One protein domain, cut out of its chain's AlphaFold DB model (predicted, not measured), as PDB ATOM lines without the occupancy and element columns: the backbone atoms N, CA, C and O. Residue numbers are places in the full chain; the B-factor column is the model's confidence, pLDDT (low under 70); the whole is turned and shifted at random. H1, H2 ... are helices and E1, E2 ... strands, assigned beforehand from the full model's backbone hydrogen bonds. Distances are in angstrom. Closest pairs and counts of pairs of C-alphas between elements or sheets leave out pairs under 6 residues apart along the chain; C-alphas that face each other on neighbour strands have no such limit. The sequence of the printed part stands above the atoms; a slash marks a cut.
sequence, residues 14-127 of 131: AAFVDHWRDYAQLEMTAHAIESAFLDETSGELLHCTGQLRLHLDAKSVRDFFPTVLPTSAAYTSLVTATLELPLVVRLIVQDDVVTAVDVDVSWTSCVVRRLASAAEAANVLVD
ATOM      1  N   ALA A  14     230.518 296.664 323.943       66.19
ATOM      2  CA  ALA A  14     231.793 296.923 323.289       66.19
ATOM      3  C   ALA A  14     232.950 296.863 324.295       66.19
ATOM      4  O   ALA A  14     233.911 296.137 324.057       66.19
ATOM      5  N   ALA A  15     232.819 297.502 325.460       64.94
ATOM      6  CA  ALA A  15     233.816 297.424 326.522       64.94
ATOM      7  C   ALA A  15     234.022 295.989 327.033       64.94
ATOM      8  O   ALA A  15     235.158 295.603 327.291       64.94
ATOM      9  N   PHE A  16     232.967 295.171 327.153       67.81
ATOM     10  CA  PHE A  16     233.118 293.751 327.512       67.81
ATOM     11  C   PHE A  16     233.886 292.971 326.436       67.81
ATOM     12  O   PHE A  16     234.794 292.204 326.752       67.81
ATOM     13  N   VAL A  17     233.527 293.161 325.166       69.94
ATOM     14  CA  VAL A  17     234.155 292.485 324.022       69.94
ATOM     15  C   VAL A  17     235.621 292.893 323.868       69.94
ATOM     16  O   VAL A  17     236.476 292.036 323.629       69.94
ATOM     17  N   ASP A  18     235.927 294.174 324.033       71.00
ATOM     18  CA  ASP A  18     237.293 294.687 323.991       71.00
ATOM     19  C   ASP A  18     238.101 294.164 325.180       71.00
ATOM     20  O   ASP A  18     239.190 293.627 324.996       71.00
ATOM     21  N   HIS A  19     237.514 294.161 326.377       66.75
ATOM     22  CA  HIS A  19     238.138 293.570 327.557       66.75
ATOM     23  C   HIS A  19     238.394 292.058 327.388       66.75
ATOM     24  O   HIS A  19     239.448 291.557 327.780       66.75
ATOM     25  N   TRP A  20     237.481 291.315 326.752       68.31
ATOM     26  CA  TRP A  20     237.678 289.901 326.404       68.31
ATOM     27  C   TRP A  20     238.834 289.693 325.415       68.31
ATOM     28  O   TRP A  20     239.595 288.733 325.542       68.31
ATOM     29  N   ARG A  21     239.001 290.591 324.439       65.88
ATOM     30  CA  ARG A  21     240.142 290.559 323.508       65.88
ATOM     31  C   ARG A  21     241.457 290.887 324.216       65.88
ATOM     32  O   ARG A  21     242.466 290.238 323.939       65.88
ATOM     33  N   ASP A  22     241.434 291.818 325.165       61.44
ATOM     34  CA  ASP A  22     242.605 292.236 325.943       61.44
ATOM     35  C   ASP A  22     243.088 291.159 326.931       61.44
ATOM     36  O   ASP A  22     244.283 291.087 327.242       61.44
ATOM     37  N   TYR A  23     242.206 290.237 327.345       55.81
ATOM     38  CA  TYR A  23     242.576 289.056 328.137       55.81
ATOM     39  C   TYR A  23     243.576 288.123 327.442       55.81
ATOM     40  O   TYR A  23     244.164 287.288 328.122       55.81
ATOM     41  N   ALA A  24     243.872 288.310 326.146       50.25
ATOM     42  CA  ALA A  24     244.986 287.648 325.461       50.25
ATOM     43  C   ALA A  24     246.346 287.799 326.183       50.25
ATOM     44  O   ALA A  24     247.264 287.017 325.929       50.25
ATOM     45  N   GLN A  25     246.489 288.783 327.083       47.22
ATOM     46  CA  GLN A  25     247.691 288.982 327.903       47.22
ATOM     47  C   GLN A  25     247.663 288.279 329.275       47.22
ATOM     48  O   GLN A  25     248.686 288.257 329.960       47.22
ATOM     49  N   LEU A  26     246.536 287.690 329.686       53.72
ATOM     50  CA  LEU A  26     246.313 287.139 331.027       53.72
ATOM     51  C   LEU A  26     245.601 285.788 330.946       53.72
ATOM     52  O   LEU A  26     244.382 285.765 330.878       53.72
ATOM     53  N   GLU A  27     246.355 284.682 330.966       65.81
ATOM     54  CA  GLU A  27     245.882 283.285 331.129       65.81
ATOM     55  C   GLU A  27     244.701 282.826 330.249       65.81
ATOM     56  O   GLU A  27     244.283 281.684 330.329       65.81
ATOM     57  N   MET A  28     244.183 283.650 329.353       65.31
ATOM     58  CA  MET A  28     243.052 283.395 328.485       65.31
ATOM     59  C   MET A  28     243.410 283.920 327.101       65.31
ATOM     60  O   MET A  28     244.278 284.770 326.928       65.31
ATOM     61  N   THR A  29     242.814 283.373 326.059       71.44
ATOM     62  CA  THR A  29     243.063 283.825 324.693       71.44
ATOM     63  C   THR A  29     241.754 283.798 323.943       71.44
ATOM     64  O   THR A  29     241.122 282.751 323.855       71.44
ATOM     65  N   ALA A  30     241.350 284.943 323.402       72.12
ATOM     66  CA  ALA A  30     240.209 285.040 322.507       72.12
ATOM     67  C   ALA A  30     240.623 284.603 321.095       72.12
ATOM     68  O   ALA A  30     241.628 285.075 320.563       72.12
ATOM     69  N   HIS A  31     239.848 283.714 320.481       75.12
ATOM     70  CA  HIS A  31     240.093 283.255 319.111       75.12
ATOM     71  C   HIS A  31     239.067 283.807 318.135       75.12
ATOM     72  O   HIS A  31     239.438 284.287 317.065       75.12
ATOM     73  N   ALA A  32     237.791 283.762 318.506       75.19
ATOM     74  CA  ALA A  32     236.719 284.281 317.679       75.19
ATOM     75  C   ALA A  32     235.559 284.783 318.534       75.19
ATOM     76  O   ALA A  32     235.341 284.324 319.657       75.19
ATOM     77  N   ILE A  33     234.819 285.728 317.964       79.19
ATOM     78  CA  ILE A  33     233.529 286.183 318.464       79.19
ATOM     79  C   ILE A  33     232.585 286.124 317.274       79.19
ATOM     80  O   ILE A  33     232.826 286.775 316.257       79.19
ATOM     81  N   GLU A  34     231.552 285.309 317.400       82.94
ATOM     82  CA  GLU A  34     230.514 285.121 316.394       82.94
ATOM     83  C   GLU A  34     229.189 285.590 316.983       82.94
ATOM     84  O   GLU A  34     228.953 285.409 318.178       82.94
ATOM     85  N   SER A  35     228.323 286.183 316.164       82.50
ATOM     86  CA  SER A  35     226.999 286.595 316.613       82.50
ATOM     87  C   SER A  35     225.882 285.971 315.792       82.50
ATOM     88  O   SER A  35     226.024 285.713 314.594       82.50
ATOM     89  N   ALA A  36     224.771 285.686 316.466       84.06
ATOM     90  CA  ALA A  36     223.557 285.166 315.862       84.06
ATOM     91  C   ALA A  36     222.334 285.777 316.551       84.06
ATOM     92  O   ALA A  36     222.206 285.717 317.770       84.06
ATOM     93  N   PHE A  37     221.400 286.320 315.774       82.31
ATOM     94  CA  PHE A  37     220.107 286.745 316.307       82.31
ATOM     95  C   PHE A  37     219.244 285.514 316.593       82.31
ATOM     96  O   PHE A  37     219.019 284.703 315.695       82.31
ATOM     97  N   LEU A  38     218.785 285.368 317.839       74.50
ATOM     98  CA  LEU A  38     217.920 284.256 318.239       74.50
ATOM     99  C   LEU A  38     216.476 284.533 317.804       74.50
ATOM    100  O   LEU A  38     215.915 283.778 317.015       74.50
ATOM    101  N   ASP A  39     215.916 285.643 318.285       75.06
ATOM    102  CA  ASP A  39     214.637 286.241 317.887       75.06
ATOM    103  C   ASP A  39     214.490 287.623 318.572       75.06
ATOM    104  O   ASP A  39     215.296 287.978 319.435       75.06
ATOM    105  N   GLU A  40     213.470 288.409 318.205       65.00
ATOM    106  CA  GLU A  40     213.254 289.773 318.733       65.00
ATOM    107  C   GLU A  40     213.020 289.831 320.256       65.00
ATOM    108  O   GLU A  40     213.217 290.875 320.870       65.00
ATOM    109  N   THR A  41     212.609 288.724 320.881       71.00
ATOM    110  CA  THR A  41     212.334 288.634 322.326       71.00
ATOM    111  C   THR A  41     213.478 288.030 323.135       71.00
ATOM    112  O   THR A  41     213.603 288.297 324.331       71.00
ATOM    113  N   SER A  42     214.309 287.214 322.496       70.06
ATOM    114  CA  SER A  42     215.427 286.491 323.093       70.06
ATOM    115  C   SER A  42     216.731 287.270 322.953       70.06
ATOM    116  O   SER A  42     217.590 287.135 323.817       70.06
ATOM    117  N   GLY A  43     216.849 288.145 321.950       82.50
ATOM    118  CA  GLY A  43     218.010 289.007 321.738       82.50
ATOM    119  C   GLY A  43     219.079 288.406 320.820       82.50
ATOM    120  O   GLY A  43     218.840 287.453 320.071       82.50
ATOM    121  N   GLU A  44     220.273 288.987 320.868       84.25
ATOM    122  CA  GLU A  44     221.457 288.522 320.144       84.25
ATOM    123  C   GLU A  44     222.255 287.540 321.013       84.25
ATOM    124  O   GLU A  44     222.565 287.814 322.174       84.25
ATOM    125  N   LEU A  45     222.598 286.384 320.448       84.38
ATOM    126  CA  LEU A  45     223.556 285.455 321.026       84.38
ATOM    127  C   LEU A  45     224.955 285.816 320.535       84.38
ATOM    128  O   LEU A  45     225.239 285.709 319.341       84.38
ATOM    129  N   LEU A  46     225.847 286.148 321.463       82.50
ATOM    130  CA  LEU A  46     227.276 286.226 321.188       82.50
ATOM    131  C   LEU A  46     227.970 284.954 321.645       82.50
ATOM    132  O   LEU A  46     227.853 284.544 322.800       82.50
ATOM    133  N   HIS A  47     228.720 284.353 320.735       82.31
ATOM    134  CA  HIS A  47     229.508 283.158 320.958       82.31
ATOM    135  C   HIS A  47     230.993 283.518 320.906       82.31
ATOM    136  O   HIS A  47     231.578 283.718 319.841       82.31
ATOM    137  N   CYS A  48     231.605 283.615 322.080       83.00
ATOM    138  CA  CYS A  48     233.018 283.913 322.246       83.00
ATOM    139  C   CYS A  48     233.776 282.604 322.462       83.00
ATOM    140  O   CYS A  48     233.551 281.901 323.450       83.00
ATOM    141  N   THR A  49     234.691 282.272 321.557       83.31
ATOM    142  CA  THR A  49     235.536 281.080 321.675       83.31
ATOM    143  C   THR A  49     236.966 281.471 321.998       83.31
ATOM    144  O   THR A  49     237.489 282.492 321.533       83.31
ATOM    145  N   GLY A  50     237.608 280.651 322.819       82.50
ATOM    146  CA  GLY A  50     238.943 280.924 323.303       82.50
ATOM    147  C   GLY A  50     239.631 279.721 323.925       82.50
ATOM    148  O   GLY A  50     239.167 278.580 323.851       82.50
ATOM    149  N   GLN A  51     240.761 280.004 324.553       80.44
ATOM    150  CA  GLN A  51     241.513 279.075 325.383       80.44
ATOM    151  C   GLN A  51     241.748 279.687 326.759       80.44
ATOM    152  O   GLN A  51     241.944 280.890 326.875       80.44
ATOM    153  N   LEU A  52     241.755 278.851 327.788       80.00
ATOM    154  CA  LEU A  52     242.144 279.168 329.155       80.00
ATOM    155  C   LEU A  52     243.408 278.367 329.485       80.00
ATOM    156  O   LEU A  52     243.436 277.147 329.351       80.00
ATOM    157  N   ARG A  53     244.460 279.051 329.911       80.38
ATOM    158  CA  ARG A  53     245.735 278.505 330.366       80.38
ATOM    159  C   ARG A  53     245.709 278.464 331.884       80.38
ATOM    160  O   ARG A  53     245.838 279.488 332.536       80.38
ATOM    161  N   LEU A  54     245.543 277.275 332.441       79.88
ATOM    162  CA  LEU A  54     245.398 277.080 333.874       79.88
ATOM    163  C   LEU A  54     246.611 276.350 334.438       79.88
ATOM    164  O   LEU A  54     246.993 275.292 333.939       79.88
ATOM    165  N   HIS A  55     247.187 276.868 335.514       83.38
ATOM    166  CA  HIS A  55     248.131 276.107 336.320       83.38
ATOM    167  C   HIS A  55     247.403 275.482 337.510       83.38
ATOM    168  O   HIS A  55     246.723 276.179 338.260       83.38
ATOM    169  N   LEU A  56     247.527 274.166 337.673       81.00
ATOM    170  CA  LEU A  56     246.933 273.465 338.806       81.00
ATOM    171  C   LEU A  56     247.978 273.261 339.889       81.00
ATOM    172  O   LEU A  56     248.944 272.532 339.687       81.00
ATOM    173  N   ASP A  57     247.754 273.837 341.064       81.44
ATOM    174  CA  ASP A  57     248.570 273.498 342.221       81.44
ATOM    175  C   ASP A  57     248.131 272.156 342.846       81.44
ATOM    176  O   ASP A  57     247.122 271.536 342.488       81.44
ATOM    177  N   ALA A  58     248.906 271.690 343.824       83.25
ATOM    178  CA  ALA A  58     248.637 270.445 344.536       83.25
ATOM    179  C   ALA A  58     247.255 270.408 345.211       83.25
ATOM    180  O   ALA A  58     246.706 269.318 345.402       83.25
ATOM    181  N   LYS A  59     246.724 271.566 345.621       83.88
ATOM    182  CA  LYS A  59     245.403 271.701 346.231       83.88
ATOM    183  C   LYS A  59     244.325 271.618 345.152       83.88
ATOM    184  O   LYS A  59     243.456 270.767 345.279       83.88
ATOM    185  N   SER A  60     244.437 272.379 344.067       80.00
ATOM    186  CA  SER A  60     243.503 272.350 342.940       80.00
ATOM    187  C   SER A  60     243.372 270.953 342.338       80.00
ATOM    188  O   SER A  60     242.257 270.518 342.077       80.00
ATOM    189  N   VAL A  61     244.470 270.203 342.173       82.38
ATOM    190  CA  VAL A  61     244.377 268.816 341.673       82.38
ATOM    191  C   VAL A  61     243.590 267.920 342.628       82.38
ATOM    192  O   VAL A  61     242.812 267.099 342.162       82.38
ATOM    193  N   ARG A  62     243.738 268.078 343.948       83.38
ATOM    194  CA  ARG A  62     242.940 267.305 344.917       83.38
ATOM    195  C   ARG A  62     241.472 267.727 344.931       83.38
ATOM    196  O   ARG A  62     240.617 266.869 345.111       83.38
ATOM    197  N   ASP A  63     241.203 269.016 344.750       79.94
ATOM    198  CA  ASP A  63     239.846 269.562 344.767       79.94
ATOM    199  C   ASP A  63     239.070 269.161 343.496       79.94
ATOM    200  O   ASP A  63     237.913 268.760 343.584       79.94
ATOM    201  N   PHE A  64     239.711 269.214 342.320       76.75
ATOM    202  CA  PHE A  64     239.088 268.860 341.039       76.75
ATOM    203  C   PHE A  64     239.160 267.365 340.707       76.75
ATOM    204  O   PHE A  64     238.257 266.848 340.058       76.75
ATOM    205  N   PHE A  65     240.206 266.658 341.146       83.88
ATOM    206  CA  PHE A  65     240.444 265.246 340.822       83.88
ATOM    207  C   PHE A  65     240.725 264.423 342.095       83.88
ATOM    208  O   PHE A  65     241.832 263.905 342.281       83.88
ATOM    209  N   PRO A  66     239.738 264.285 343.000       81.56
ATOM    210  CA  PRO A  66     239.948 263.735 344.344       81.56
ATOM    211  C   PRO A  66     240.407 262.270 344.364       81.56
ATOM    212  O   PRO A  66     241.024 261.827 345.333       81.56
ATOM    213  N   THR A  67     240.138 261.508 343.304       84.56
ATOM    214  CA  THR A  67     240.554 260.104 343.164       84.56
ATOM    215  C   THR A  67     241.981 259.925 342.660       84.56
ATOM    216  O   THR A  67     242.517 258.814 342.699       84.56
ATOM    217  N   VAL A  68     242.643 261.001 342.230       85.25
ATOM    218  CA  VAL A  68     244.024 260.940 341.750       85.25
ATOM    219  C   VAL A  68     244.986 260.869 342.933       85.25
ATOM    220  O   VAL A  68     245.176 261.828 343.679       85.25
ATOM    221  N   LEU A  69     245.640 259.716 343.090       88.62
ATOM    222  CA  LEU A  69     246.584 259.482 344.182       88.62
ATOM    223  C   LEU A  69     247.816 260.394 344.060       88.62
ATOM    224  O   LEU A  69     248.436 260.398 342.993       88.62
ATOM    225  N   PRO A  70     248.263 261.069 345.139       89.75
ATOM    226  CA  PRO A  70     249.425 261.967 345.106       89.75
ATOM    227  C   PRO A  70     250.739 261.330 344.632       89.75
ATOM    228  O   PRO A  70     251.642 262.023 344.177       89.75
ATOM    229  N   THR A  71     250.859 260.009 344.752       89.56
ATOM    230  CA  THR A  71     252.031 259.233 344.321       89.56
ATOM    231  C   THR A  71     251.957 258.772 342.863       89.56
ATOM    232  O   THR A  71     252.903 258.161 342.372       89.56
ATOM    233  N   SER A  72     250.844 259.021 342.167       89.94
ATOM    234  CA  SER A  72     250.649 258.586 340.781       89.94
ATOM    235  C   SER A  72     251.346 259.506 339.778       89.94
ATOM    236  O   SER A  72     251.444 260.718 339.976       89.94
ATOM    237  N   ALA A  73     251.758 258.939 338.641       89.06
ATOM    238  CA  ALA A  73     252.301 259.717 337.526       89.06
ATOM    239  C   ALA A  73     251.288 260.747 336.990       89.06
ATOM    240  O   ALA A  73     251.675 261.853 336.617       89.06
ATOM    241  N   ALA A  74     249.990 260.417 337.018       88.00
ATOM    242  CA  ALA A  74     248.918 261.332 336.639       88.00
ATOM    243  C   ALA A  74     248.876 262.576 337.541       88.00
ATOM    244  O   ALA A  74     248.826 263.693 337.029       88.00
ATOM    245  N   TYR A  75     248.993 262.404 338.865       89.44
ATOM    246  CA  TYR A  75     249.066 263.525 339.808       89.44
ATOM    247  C   TYR A  75     250.241 264.450 339.501       89.44
ATOM    248  O   TYR A  75     250.064 265.655 339.330       89.44
ATOM    249  N   THR A  76     251.444 263.881 339.382       89.81
ATOM    250  CA  THR A  76     252.656 264.650 339.074       89.81
ATOM    251  C   THR A  76     252.526 265.377 337.737       89.81
ATOM    252  O   THR A  76     252.913 266.541 337.628       89.81
ATOM    253  N   SER A  77     251.946 264.721 336.729       88.38
ATOM    254  CA  SER A  77     251.734 265.301 335.403       88.38
ATOM    255  C   SER A  77     250.779 266.495 335.434       88.38
ATOM    256  O   SER A  77     251.035 267.478 334.738       88.38
ATOM    257  N   LEU A  78     249.716 266.439 336.243       84.75
ATOM    258  CA  LEU A  78     248.718 267.505 336.361       84.75
ATOM    259  C   LEU A  78     249.226 268.702 337.175       84.75
ATOM    260  O   LEU A  78     249.089 269.830 336.715       84.75
ATOM    261  N   VAL A  79     249.863 268.473 338.332       87.06
ATOM    262  CA  VAL A  79     250.338 269.556 339.227       87.06
ATOM    263  C   VAL A  79     251.474 270.382 338.612       87.06
ATOM    264  O   VAL A  79     251.683 271.542 338.946       87.06
ATOM    265  N   THR A  80     252.259 269.791 337.714       81.25
ATOM    266  CA  THR A  80     253.427 270.465 337.117       81.25
ATOM    267  C   THR A  80     253.123 271.135 335.782       81.25
ATOM    268  O   THR A  80     254.009 271.751 335.190       81.25
ATOM    269  N   ALA A  81     251.895 271.009 335.276       77.62
ATOM    270  CA  ALA A  81     251.536 271.472 333.947       77.62
ATOM    271  C   ALA A  81     250.832 272.825 333.954       77.62
ATOM    272  O   ALA A  81     250.097 273.178 334.876       77.62
ATOM    273  N   THR A  82     250.999 273.540 332.847       81.31
ATOM    274  CA  THR A  82     249.999 274.497 332.380       81.31
ATOM    275  C   THR A  82     249.051 273.745 331.451       81.31
ATOM    276  O   THR A  82     249.483 273.151 330.462       81.31
ATOM    277  N   LEU A  83     247.771 273.728 331.799       79.69
ATOM    278  CA  LEU A  83     246.697 273.126 331.023       79.69
ATOM    279  C   LEU A  83     246.109 274.164 330.076       79.69
ATOM    280  O   LEU A  83     245.753 275.252 330.507       79.69
ATOM    281  N   GLU A  84     245.974 273.812 328.804       82.06
ATOM    282  CA  GLU A  84     245.294 274.643 327.809       82.06
ATOM    283  C   GLU A  84     243.901 274.059 327.568       82.06
ATOM    284  O   GLU A  84     243.750 272.972 327.002       82.06
ATOM    285  N   LEU A  85     242.893 274.751 328.084       81.25
ATOM    286  CA  LEU A  85     241.498 274.339 328.127       81.25
ATOM    287  C   LEU A  85     240.716 275.133 327.077       81.25
ATOM    288  O   LEU A  85     240.694 276.361 327.147       81.25
ATOM    289  N   PRO A  86     240.051 274.478 326.113       82.12
ATOM    290  CA  PRO A  86     239.083 275.154 325.263       82.12
ATOM    291  C   PRO A  86     237.986 275.782 326.121       82.12
ATOM    292  O   PRO A  86     237.451 275.129 327.022       82.12
ATOM    293  N   LEU A  87     237.669 277.035 325.822       81.44
ATOM    294  CA  LEU A  87     236.693 277.833 326.542       81.44
ATOM    295  C   LEU A  87     235.681 278.411 325.559       81.44
ATOM    296  O   LEU A  87     236.040 278.964 324.516       81.44
ATOM    297  N   VAL A  88     234.416 278.306 325.932       82.50
ATOM    298  CA  VAL A  88     233.292 278.891 325.222       82.50
ATOM    299  C   VAL A  88     232.509 279.754 326.199       82.50
ATOM    300  O   VAL A  88     232.091 279.282 327.252       82.50
ATOM    301  N   VAL A  89     232.286 281.013 325.838       82.56
ATOM    302  CA  VAL A  89     231.395 281.922 326.560       82.56
ATOM    303  C   VAL A  89     230.250 282.298 325.635       82.56
ATOM    304  O   VAL A  89     230.469 282.730 324.504       82.56
ATOM    305  N   ARG A  90     229.024 282.115 326.110       84.94
ATOM    306  CA  ARG A  90     227.800 282.485 325.405       84.94
ATOM    307  C   ARG A  90     227.111 283.597 326.171       84.94
ATOM    308  O   ARG A  90     226.865 283.460 327.369       84.94
ATOM    309  N   LEU A  91     226.800 284.684 325.482       84.69
ATOM    310  CA  LEU A  91     226.121 285.840 326.054       84.69
ATOM    311  C   LEU A  91     224.790 286.021 325.348       84.69
ATOM    312  O   LEU A  91     224.752 285.997 324.121       84.69
ATOM    313  N   ILE A  92     223.730 286.237 326.114       84.19
ATOM    314  CA  ILE A  92     222.466 286.728 325.565       84.19
ATOM    315  C   ILE A  92     222.433 288.234 325.793       84.19
ATOM    316  O   ILE A  92     222.599 288.685 326.930       84.19
ATOM    317  N   VAL A  93     222.247 288.995 324.719       83.88
ATOM    318  CA  VAL A  93     222.257 290.459 324.713       83.88
ATOM    319  C   VAL A  93     220.899 290.984 324.263       83.88
ATOM    320  O   VAL A  93     220.389 290.583 323.220       83.88
ATOM    321  N   GLN A  94     220.314 291.896 325.036       82.38
ATOM    322  CA  GLN A  94     219.062 292.586 324.717       82.38
ATOM    323  C   GLN A  94     219.259 294.084 324.925       82.38
ATOM    324  O   GLN A  94     219.713 294.480 325.994       82.38
ATOM    325  N   ASP A  95     218.938 294.897 323.915       82.44
ATOM    326  CA  ASP A  95     219.098 296.358 323.958       82.44
ATOM    327  C   ASP A  95     220.490 296.794 324.473       82.44
ATOM    328  O   ASP A  95     220.605 297.613 325.382       82.44
ATOM    329  N   ASP A  96     221.554 296.182 323.933       73.19
ATOM    330  CA  ASP A  96     222.964 296.375 324.328       73.19
ATOM    331  C   ASP A  96     223.325 295.960 325.771       73.19
ATOM    332  O   ASP A  96     224.433 296.218 326.251       73.19
ATOM    333  N   VAL A  97     222.428 295.257 326.469       76.38
ATOM    334  CA  VAL A  97     222.640 294.743 327.827       76.38
ATOM    335  C   VAL A  97     222.806 293.228 327.810       76.38
ATOM    336  O   VAL A  97     221.959 292.497 327.305       76.38
ATOM    337  N   VAL A  98     223.875 292.726 328.436       80.12
ATOM    338  CA  VAL A  98     224.060 291.284 328.669       80.12
ATOM    339  C   VAL A  98     223.069 290.812 329.736       80.12
ATOM    340  O   VAL A  98     223.194 291.155 330.913       80.12
ATOM    341  N   THR A  99     222.087 290.006 329.342       81.56
ATOM    342  CA  THR A  99     221.030 289.490 330.227       81.56
ATOM    343  C   THR A  99     221.337 288.098 330.771       81.56
ATOM    344  O   THR A  99     220.868 287.744 331.856       81.56
ATOM    345  N   ALA A 100     222.161 287.317 330.066       81.81
ATOM    346  CA  ALA A 100     222.633 286.015 330.522       81.81
ATOM    347  C   ALA A 100     224.063 285.727 330.057       81.81
ATOM    348  O   ALA A 100     224.480 286.163 328.984       81.81
ATOM    349  N   VAL A 101     224.788 284.952 330.869       81.31
ATOM    350  CA  VAL A 101     226.143 284.469 330.590       81.31
ATOM    351  C   VAL A 101     226.193 282.975 330.888       81.31
ATOM    352  O   VAL A 101     225.844 282.551 331.990       81.31
ATOM    353  N   ASP A 102     226.641 282.194 329.915       80.94
ATOM    354  CA  ASP A 102     226.933 280.767 330.039       80.94
ATOM    355  C   ASP A 102     228.399 280.522 329.668       80.94
ATOM    356  O   ASP A 102     228.914 281.104 328.713       80.94
ATOM    357  N   VAL A 103     229.088 279.700 330.455       79.06
ATOM    358  CA  VAL A 103     230.531 279.464 330.332       79.06
ATOM    359  C   VAL A 103     230.773 277.964 330.352       79.06
ATOM    360  O   VAL A 103     230.464 277.300 331.340       79.06
ATOM    361  N   ASP A 104     231.367 277.446 329.283       81.81
ATOM    362  CA  ASP A 104     231.725 276.039 329.140       81.81
ATOM    363  C   ASP A 104     233.237 275.880 328.953       81.81
ATOM    364  O   ASP A 104     233.851 276.531 328.105       81.81
ATOM    365  N   VAL A 105     233.844 275.007 329.759       79.88
ATOM    366  CA  VAL A 105     235.288 274.736 329.756       79.88
ATOM    367  C   VAL A 105     235.520 273.243 329.563       79.88
ATOM    368  O   VAL A 105     235.084 272.418 330.369       79.88
ATOM    369  N   SER A 106     236.262 272.876 328.518       81.19
ATOM    370  CA  SER A 106     236.493 271.470 328.171       81.19
ATOM    371  C   SER A 106     237.721 270.883 328.874       81.19
ATOM    372  O   SER A 106     238.842 270.932 328.366       81.19
ATOM    373  N   TRP A 107     237.503 270.238 330.020       77.25
ATOM    374  CA  TRP A 107     238.552 269.525 330.762       77.25
ATOM    375  C   TRP A 107     239.004 268.229 330.091       77.25
ATOM    376  O   TRP A 107     240.195 267.917 330.060       77.25
ATOM    377  N   THR A 108     238.060 267.482 329.518       79.44
ATOM    378  CA  THR A 108     238.300 266.137 328.982       79.44
ATOM    379  C   THR A 108     239.383 266.120 327.912       79.44
ATOM    380  O   THR A 108     240.313 265.317 327.972       79.44
ATOM    381  N   SER A 109     239.291 267.030 326.943       76.56
ATOM    382  CA  SER A 109     240.244 267.109 325.832       76.56
ATOM    383  C   SER A 109     241.666 267.417 326.316       76.56
ATOM    384  O   SER A 109     242.635 266.837 325.820       76.56
ATOM    385  N   CYS A 110     241.785 268.275 327.331       80.25
ATOM    386  CA  CYS A 110     243.057 268.663 327.921       80.25
ATOM    387  C   CYS A 110     243.682 267.523 328.735       80.25
ATOM    388  O   CYS A 110     244.843 267.174 328.519       80.25
ATOM    389  N   VAL A 111     242.907 266.882 329.613       82.06
ATOM    390  CA  VAL A 111     243.389 265.784 330.468       82.06
ATOM    391  C   VAL A 111     243.797 264.567 329.631       82.06
ATOM    392  O   VAL A 111     244.868 264.006 329.862       82.06
ATOM    393  N   VAL A 112     243.027 264.207 328.595       84.75
ATOM    394  CA  VAL A 112     243.403 263.137 327.648       84.75
ATOM    395  C   VAL A 112     244.729 263.447 326.962       84.75
ATOM    396  O   VAL A 112     245.610 262.588 326.906       84.75
ATOM    397  N   ARG A 113     244.901 264.678 326.464       83.81
ATOM    398  CA  ARG A 113     246.153 265.104 325.824       83.81
ATOM    399  C   ARG A 113     247.318 265.066 326.807       83.81
ATOM    400  O   ARG A 113     248.401 264.615 326.445       83.81
ATOM    401  N   ARG A 114     247.101 265.525 328.040       85.62
ATOM    402  CA  ARG A 114     248.151 265.638 329.053       85.62
ATOM    403  C   ARG A 114     248.632 264.282 329.560       85.62
ATOM    404  O   ARG A 114     249.830 264.108 329.765       85.62
ATOM    405  N   LEU A 115     247.716 263.343 329.759       85.00
ATOM    406  CA  LEU A 115     248.038 261.993 330.222       85.00
ATOM    407  C   LEU A 115     248.435 261.056 329.074       85.00
ATOM    408  O   LEU A 115     248.888 259.947 329.325       85.00
ATOM    409  N   ALA A 116     248.266 261.487 327.817       84.94
ATOM    410  CA  ALA A 116     248.516 260.687 326.614       84.94
ATOM    411  C   ALA A 116     247.819 259.307 326.632       84.94
ATOM    412  O   ALA A 116     248.239 258.370 325.956       84.94
ATOM    413  N   SER A 117     246.740 259.185 327.409       82.12
ATOM    414  CA  SER A 117     246.013 257.945 327.657       82.12
ATOM    415  C   SER A 117     244.551 258.253 327.952       82.12
ATOM    416  O   SER A 117     244.213 258.870 328.961       82.12
ATOM    417  N   ALA A 118     243.663 257.797 327.066       81.25
ATOM    418  CA  ALA A 118     242.222 257.953 327.248       81.25
ATOM    419  C   ALA A 118     241.698 257.144 328.448       81.25
ATOM    420  O   ALA A 118     240.781 257.592 329.128       81.25
ATOM    421  N   ALA A 119     242.293 255.980 328.732       82.38
ATOM    422  CA  ALA A 119     241.909 255.140 329.864       82.38
ATOM    423  C   ALA A 119     242.303 255.774 331.207       82.38
ATOM    424  O   ALA A 119     241.503 255.797 332.139       82.38
ATOM    425  N   GLU A 120     243.508 256.342 331.297       81.88
ATOM    426  CA  GLU A 120     243.928 257.069 332.500       81.88
ATOM    427  C   GLU A 120     243.127 258.356 332.673       81.88
ATOM    428  O   GLU A 120     242.644 258.626 333.768       81.88
ATOM    429  N   ALA A 121     242.905 259.109 331.594       84.62
ATOM    430  CA  ALA A 121     242.065 260.298 331.633       84.62
ATOM    431  C   ALA A 121     240.629 259.988 332.057       84.62
ATOM    432  O   ALA A 121     240.080 260.725 332.864       84.62
ATOM    433  N   ALA A 122     240.040 258.885 331.585       84.12
ATOM    434  CA  ALA A 122     238.731 258.448 332.055       84.12
ATOM    435  C   ALA A 122     238.743 258.211 333.572       84.12
ATOM    436  O   ALA A 122     237.888 258.751 334.261       84.12
ATOM    437  N   ASN A 123     239.744 257.505 334.106       82.94
ATOM    438  CA  ASN A 123     239.864 257.276 335.551       82.94
ATOM    439  C   ASN A 123     240.008 258.578 336.356       82.94
ATOM    440  O   ASN A 123     239.456 258.671 337.445       82.94
ATOM    441  N   VAL A 124     240.714 259.578 335.819       81.31
ATOM    442  CA  VAL A 124     240.846 260.910 336.439       81.31
ATOM    443  C   VAL A 124     239.535 261.703 336.377       81.31
ATOM    444  O   VAL A 124     239.195 262.412 337.320       81.31
ATOM    445  N   LEU A 125     238.800 261.599 335.270       80.00
ATOM    446  CA  LEU A 125     237.621 262.422 334.981       80.00
ATOM    447  C   LEU A 125     236.303 261.846 335.520       80.00
ATOM    448  O   LEU A 125     235.283 262.538 335.475       80.00
ATOM    449  N   VAL A 126     236.304 260.605 336.020       71.25
ATOM    450  CA  VAL A 126     235.113 259.895 336.531       71.25
ATOM    451  C   VAL A 126     234.349 260.700 337.594       71.25
ATOM    452  O   VAL A 126     233.123 260.596 337.648       71.25
ATOM    453  N   ASP A 127     235.026 261.556 338.366       56.69
ATOM    454  CA  ASP A 127     234.395 262.349 339.433       56.69
ATOM    455  C   ASP A 127     234.080 263.802 339.052       56.69
ATOM    456  O   ASP A 127     233.196 264.407 339.653       56.69
TER     457      ASP A 127
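What this domain is: This is residues 14 to 127 of the 131 residues of an uncharacterized protein of Saprolegnia parasitica (strain CBS 223.65) (UniProt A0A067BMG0). A long, twisted sheet of four antiparallel strands has a helix, H1, running along one face, and a small head of four short helices, H2 to H5, at one end. In the head, H4 packs on E3 of the sheet, and H3 and H5 pack on H4; the turns of the two strand hairpins lie at the far end. The printed part has 114 residues with five named helices and four named strands, in the order H1 E1 E2 H2 H3 E3 E4 H4 H5; across the sheet the order is E1, E2, E3, E4. The class is mixed, helices and strands. The whole is loose, with a radius of gyration of the C-alphas of 17.4 A, and elongated, spanning 54 by 28 by 22 A.

Where its parts are: Find C-alpha 14 at (231.793, 296.923, 323.289); from there H1 runs through residue 25, 18.4 A long. E1, residues 28 to 39, covers 30.5 A and bends by 66 degrees at residue 31. E2, residues 43 to 55, covers 35.9 A, from C-alpha 43 at (218.010, 289.007, 321.738). Next come H2, residues 58 to 64, and H3, residues 73 to 79. E3, residues 82 to 94, covers 36.6 A; E4, residues 97 to 105, covers 23.7 A and bends by 54 degrees at residue 100. H4 holds residues 107 to 115, and H5, residues 118 to 125, ends at C-alpha 125, (237.621, 262.422, 334.981).

How they stand to each other: Begin with the sheet. In the hairpin of E1 and E2, look at N 34 and O 47, 2.9 A apart; between E2 and E3, at N 48 and O 89, 2.8 A; in the hairpin of E3 and E4, at N 90 and O 102, 2.8 A. H1 is on the sheet at a height of 8.3 A, over E2 and along the strands, at 17 degrees to E2 on the local plane. H4 is also on the sheet; its closest C-alphas to E3 are those of Cys 110 and Leu 85, 5.9 A apart. H4 and H5 touch at Val 112 and Ala 121, their closest C-alphas 5.1 A apart, at a steep tilt of 54 degrees, opposite ways. H3 touches H4, with the C-alphas of Ala 74 and Leu 115 closest at 6.5 A. H2 and H3 touch about perpendicular, at 82 degrees, with Ala 58 and Val 79 closest, their C-alphas 5.6 A apart. H1 and H2 are apart. In H3, H4 and H5 every O i to N i+4 pair is within hydrogen-bond range; in H1 it is 6 of 8, in H2 2 of 3.

The domain as a whole: The two C-alphas farthest apart, those of Glu 40 and Thr 71, are 55.6 A from each other. The printed part has no cut and no long link. Look for pLDDT under 70 at residues 14 to 17, 19 to 28, 40 and 127; the mean of the printed part is 78.9.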